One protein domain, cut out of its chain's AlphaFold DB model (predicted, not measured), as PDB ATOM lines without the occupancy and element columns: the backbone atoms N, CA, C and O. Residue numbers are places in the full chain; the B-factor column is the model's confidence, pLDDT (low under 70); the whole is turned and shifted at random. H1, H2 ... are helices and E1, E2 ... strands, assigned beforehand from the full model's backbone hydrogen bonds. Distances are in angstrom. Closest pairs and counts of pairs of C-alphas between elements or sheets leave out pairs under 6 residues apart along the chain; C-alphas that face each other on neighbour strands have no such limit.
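This is residues 17 to 40 and 95 to 110 of the 148 residues of an uncharacterized protein of Legionellales bacterium (UniProt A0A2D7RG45). There is little regular structure here: a small hairpin of two strands, E1 and E2, runs straight into a short helix, H1, and a loop piece, residues 95 to 110, passes beside them. The printed part has 40 residues, with 10 in named elements, in the order E1, E2, H1; the class is mixed and the sheet antiparallel. It is compact and rounded, with a radius of gyration of the C-alphas of 9.2 A and spans of 26 by 18 by 15 A.

Look first at E1, residues 20 to 22, and E2, residues 29 to 31, an antiparallel hairpin at 136 degrees, where N 21 and O 30 are 2.8 A apart, within hydrogen-bond range. A tight link leads from E2 to H1, residues 32 to 35, too short for any O i to N i+4 pair; its one O i to N i+3 pair is within range. The closest C-alphas of E1 and H1 are those of Leu 21 and Glu 32, 7.8 A apart.

Find C-alpha 20 at (-45.038, -0.364, 12.500), where E1 begins; it spans 7.1 A, E2 7.3 A. H1 spans 4.9 A and ends at C-alpha 35, (-49.549, -7.043, 5.357).

The C-alphas farthest apart, of Asn 27 and Val 110, are 26.3 A apart. Residues 41 to 94 are not printed; C-alphas 40 and 95 are 6.3 A apart across the cut. Neither link is long. No printed residue is under 70 in pLDDT.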
ATOM      1  N   TYR A  17     -52.848  -3.496  15.107       84.75
ATOM      2  CA  TYR A  17     -52.801  -3.550  13.638       84.75
ATOM      3  C   TYR A  17     -52.048  -2.376  12.992       84.75
ATOM      4  O   TYR A  17     -51.547  -2.515  11.875       84.75
ATOM      5  N   THR A  18     -51.946  -1.230  13.674       84.62
ATOM      6  CA  THR A  18     -51.249  -0.035  13.170       84.62
ATOM      7  C   THR A  18     -49.812   0.087  13.664       84.62
ATOM      8  O   THR A  18     -49.118   1.016  13.252       84.62
ATOM      9  N   THR A  19     -49.342  -0.797  14.550       86.25
ATOM     10  CA  THR A  19     -47.923  -0.830  14.922       86.25
ATOM     11  C   THR A  19     -47.064  -1.074  13.694       86.25
ATOM     12  O   THR A  19     -47.301  -2.010  12.932       86.25
ATOM     13  N   VAL A  20     -46.053  -0.226  13.537       89.31
ATOM     14  CA  VAL A  20     -45.038  -0.364  12.500       89.31
ATOM     15  C   VAL A  20     -44.065  -1.460  12.924       89.31
ATOM     16  O   VAL A  20     -43.515  -1.415  14.025       89.31
ATOM     17  N   LEU A  21     -43.875  -2.445  12.054       89.38
ATOM     18  CA  LEU A  21     -43.031  -3.613  12.269       89.38
ATOM     19  C   LEU A  21     -42.032  -3.748  11.118       89.38
ATOM     20  O   LEU A  21     -42.240  -3.221  10.026       89.38
ATOM     21  N   GLN A  22     -40.941  -4.467  11.368       90.69
ATOM     22  CA  GLN A  22     -39.929  -4.774  10.363       90.69
ATOM     23  C   GLN A  22     -39.920  -6.274  10.071       90.69
ATOM     24  O   GLN A  22     -39.955  -7.101  10.986       90.69
ATOM     25  N   CYS A  23     -39.888  -6.631   8.789       90.19
ATOM     26  CA  CYS A  23     -39.843  -8.021   8.361       90.19
ATOM     27  C   CYS A  23     -38.472  -8.632   8.642       90.19
ATOM     28  O   CYS A  23     -37.456  -8.085   8.237       90.19
ATOM     29  N   SER A  24     -38.455  -9.800   9.271       89.25
ATOM     30  CA  SER A  24     -37.234 -10.570   9.538       89.25
ATOM     31  C   SER A  24     -36.605 -11.185   8.282       89.25
ATOM     32  O   SER A  24     -35.425 -11.512   8.297       89.25
ATOM     33  N   VAL A  25     -37.381 -11.333   7.202       87.75
ATOM     34  CA  VAL A  25     -36.930 -11.965   5.953       87.75
ATOM     35  C   VAL A  25     -36.409 -10.922   4.966       87.75
ATOM     36  O   VAL A  25     -35.253 -10.965   4.562       87.75
ATOM     37  N   CYS A  26     -37.249  -9.955   4.583       85.25
ATOM     38  CA  CYS A  26     -36.905  -8.973   3.549       85.25
ATOM     39  C   CYS A  26     -36.507  -7.590   4.096       85.25
ATOM     40  O   CYS A  26     -36.203  -6.698   3.305       85.25
ATOM     41  N   ASN A  27     -36.533  -7.385   5.420       86.81
ATOM     42  CA  ASN A  27     -36.264  -6.108   6.100       86.81
ATOM     43  C   ASN A  27     -37.199  -4.938   5.744       86.81
ATOM     44  O   ASN A  27     -36.965  -3.824   6.215       86.81
ATOM     45  N   ALA A  28     -38.266  -5.170   4.973       87.44
ATOM     46  CA  ALA A  28     -39.272  -4.155   4.685       87.44
ATOM     47  C   ALA A  28     -40.032  -3.749   5.956       87.44
ATOM     48  O   ALA A  28     -40.275  -4.566   6.850       87.44
ATOM     49  N   VAL A  29     -40.407  -2.475   6.015       90.00
ATOM     50  CA  VAL A  29     -41.215  -1.907   7.092       90.00
ATOM     51  C   VAL A  29     -42.680  -1.971   6.679       90.00
ATOM     52  O   VAL A  29     -43.028  -1.521   5.590       90.00
ATOM     53  N   TYR A  30     -43.532  -2.521   7.538       89.75
ATOM     54  CA  TYR A  30     -44.949  -2.729   7.248       89.75
ATOM     55  C   TYR A  30     -45.818  -2.514   8.491       89.75
ATOM     56  O   TYR A  30     -45.332  -2.459   9.622       89.75
ATOM     57  N   THR A  31     -47.123  -2.399   8.276       89.56
ATOM     58  CA  THR A  31     -48.143  -2.515   9.323       89.56
ATOM     59  C   THR A  31     -48.952  -3.777   9.069       89.56
ATOM     60  O   THR A  31     -49.153  -4.165   7.918       89.56
ATOM     61  N   GLU A  32     -49.431  -4.432  10.124       86.62
ATOM     62  CA  GLU A  32     -50.187  -5.687   9.982       86.62
ATOM     63  C   GLU A  32     -51.439  -5.492   9.119       86.62
ATOM     64  O   GLU A  32     -51.811  -6.370   8.350       86.62
ATOM     65  N   LEU A  33     -52.042  -4.302   9.181       85.50
ATOM     66  CA  LEU A  33     -53.198  -3.945   8.361       85.50
ATOM     67  C   LEU A  33     -52.923  -3.993   6.846       85.50
ATOM     68  O   LEU A  33     -53.824  -4.333   6.089       85.50
ATOM     69  N   LEU A  34     -51.713  -3.635   6.408       84.56
ATOM     70  CA  LEU A  34     -51.310  -3.674   4.993       84.56
ATOM     71  C   LEU A  34     -50.677  -5.011   4.596       84.56
ATOM     72  O   LEU A  34     -50.486  -5.282   3.416       84.56
ATOM     73  N   ASN A  35     -50.302  -5.822   5.579       88.62
ATOM     74  CA  ASN A  35     -49.549  -7.043   5.357       88.62
ATOM     75  C   ASN A  35     -50.438  -8.275   5.229       88.62
ATOM     76  O   ASN A  35     -50.141  -9.147   4.427       88.62
ATOM     77  N   VAL A  36     -51.509  -8.363   6.018       85.44
ATOM     78  CA  VAL A  36     -52.350  -9.563   6.053       85.44
ATOM     79  C   VAL A  36     -52.959  -9.840   4.674       85.44
ATOM     80  O   VAL A  36     -53.773  -9.059   4.180       85.44
ATOM     81  N   GLY A  37     -52.600 -10.985   4.089       83.62
ATOM     82  CA  GLY A  37     -53.178 -11.491   2.846       83.62
ATOM     83  C   GLY A  37     -52.710 -10.791   1.569       83.62
ATOM     84  O   GLY A  37     -53.301 -11.032   0.516       83.62
ATOM     85  N   THR A  38     -51.685  -9.935   1.627       86.38
ATOM     86  CA  THR A  38     -51.139  -9.283   0.422       86.38
ATOM     87  C   THR A  38     -50.038 -10.101  -0.240       86.38
ATOM     88  O   THR A  38     -49.809  -9.949  -1.440       86.38
ATOM     89  N   TRP A  39     -49.385 -10.995   0.514       89.56
ATOM     90  CA  TRP A  39     -48.324 -11.882   0.024       89.56
ATOM     91  C   TRP A  39     -47.198 -11.157  -0.742       89.56
ATOM     92  O   TRP A  39     -46.598 -11.702  -1.672       89.56
ATOM     93  N   GLU A  40     -46.908  -9.910  -0.360       89.12
ATOM     94  CA  GLU A  40     -45.872  -9.079  -0.991       89.12
ATOM     95  C   GLU A  40     -44.450  -9.536  -0.646       89.12
ATOM     96  O   GLU A  40     -43.500  -9.278  -1.394       89.12
ATOM     97  N   ASP A  95     -46.854 -13.506   3.566       90.00
ATOM     98  CA  ASP A  95     -46.957 -12.282   4.356       90.00
ATOM     99  C   ASP A  95     -45.617 -12.000   5.049       90.00
ATOM    100  O   ASP A  95     -44.839 -12.907   5.371       90.00
ATOM    101  N   HIS A  96     -45.326 -10.722   5.272       89.06
ATOM    102  CA  HIS A  96     -44.178 -10.309   6.060       89.06
ATOM    103  C   HIS A  96     -44.305 -10.849   7.485       89.06
ATOM    104  O   HIS A  96     -45.383 -10.837   8.073       89.06
ATOM    105  N   LYS A  97     -43.186 -11.292   8.063       88.69
ATOM    106  CA  LYS A  97     -43.145 -11.826   9.429       88.69
ATOM    107  C   LYS A  97     -42.144 -11.056  10.262       88.69
ATOM    108  O   LYS A  97     -40.976 -10.937   9.887       88.69
ATOM    109  N   SER A  98     -42.589 -10.529  11.396       87.69
ATOM    110  CA  SER A  98     -41.705  -9.913  12.386       87.69
ATOM    111  C   SER A  98     -41.626 -10.786  13.631       87.69
ATOM    112  O   SER A  98     -42.605 -11.417  14.026       87.69
ATOM    113  N   ILE A  99     -40.466 -10.777  14.283       85.25
ATOM    114  CA  ILE A  99     -40.228 -11.510  15.539       85.25
ATOM    115  C   ILE A  99     -41.141 -10.980  16.662       85.25
ATOM    116  O   ILE A  99     -41.477 -11.699  17.596       85.25
ATOM    117  N   VAL A 100     -41.562  -9.716  16.555       84.81
ATOM    118  CA  VAL A 100     -42.349  -8.995  17.568       84.81
ATOM    119  C   VAL A 100     -43.853  -8.999  17.247       84.81
ATOM    120  O   VAL A 100     -44.652  -8.510  18.050       84.81
ATOM    121  N   SER A 101     -44.262  -9.541  16.093       78.94
ATOM    122  CA  SER A 101     -45.673  -9.600  15.690       78.94
ATOM    123  C   SER A 101     -46.506 -10.337  16.741       78.94
ATOM    124  O   SER A 101     -46.109 -11.356  17.303       78.94
ATOM    125  N   LYS A 102     -47.684  -9.787  17.039       73.81
ATOM    126  CA  LYS A 102     -48.656 -10.365  17.988       73.81
ATOM    127  C   LYS A 102     -49.901 -10.897  17.276       73.81
ATOM    128  O   LYS A 102     -50.908 -11.206  17.925       73.81
ATOM    129  N   VAL A 103     -49.891 -10.889  15.945       77.75
ATOM    130  CA  VAL A 103     -51.004 -11.315  15.101       77.75
ATOM    131  C   VAL A 103     -50.750 -12.763  14.676       77.75
ATOM    132  O   VAL A 103     -49.697 -13.039  14.109       77.75
ATOM    133  N   PRO A 104     -51.668 -13.701  14.963       78.75
ATOM    134  CA  PRO A 104     -51.594 -15.031  14.376       78.75
ATOM    135  C   PRO A 104     -51.948 -14.934  12.886       78.75
ATOM    136  O   PRO A 104     -53.045 -14.501  12.542       78.75
ATOM    137  N   TYR A 105     -51.021 -15.316  12.005       74.69
ATOM    138  CA  TYR A 105     -51.227 -15.262  10.549       74.69
ATOM    139  C   TYR A 105     -52.096 -16.413  10.013       74.69
ATOM    140  O   TYR A 105     -52.618 -16.318   8.910       74.69
ATOM    141  N   GLU A 106     -52.259 -17.493  10.781       76.75
ATOM    142  CA  GLU A 106     -53.049 -18.670  10.385       76.75
ATOM    143  C   GLU A 106     -54.557 -18.462  10.578       76.75
ATOM    144  O   GLU A 106     -55.354 -18.989   9.808       76.75
ATOM    145  N   ASP A 107     -54.945 -17.675  11.584       75.56
ATOM    146  CA  ASP A 107     -56.342 -17.419  11.936       75.56
ATOM    147  C   ASP A 107     -56.537 -15.934  12.255       75.56
ATOM    148  O   ASP A 107     -56.534 -15.480  13.408       75.56
ATOM    149  N   VAL A 108     -56.637 -15.138  11.190       78.81
ATOM    150  CA  VAL A 108     -56.908 -13.711  11.322       78.81
ATOM    151  C   VAL A 108     -58.394 -13.513  11.583       78.81
ATOM    152  O   VAL A 108     -59.237 -13.661  10.701       78.81
ATOM    153  N   ASN A 109     -58.715 -13.087  12.803       80.44
ATOM    154  CA  ASN A 109     -60.080 -12.741  13.174       80.44
ATOM    155  C   ASN A 109     -60.546 -11.472  12.430       80.44
ATOM    156  O   ASN A 109     -60.297 -10.339  12.861       80.44
ATOM    157  N   VAL A 110     -61.261 -11.680  11.322       79.38
ATOM    158  CA  VAL A 110     -61.802 -10.626  10.447       79.38
ATOM    159  C   VAL A 110     -62.740  -9.680  11.202       79.38
ATOM    160  O   VAL A 110     -62.717  -8.473  10.955       79.38
TER     161      VAL A 110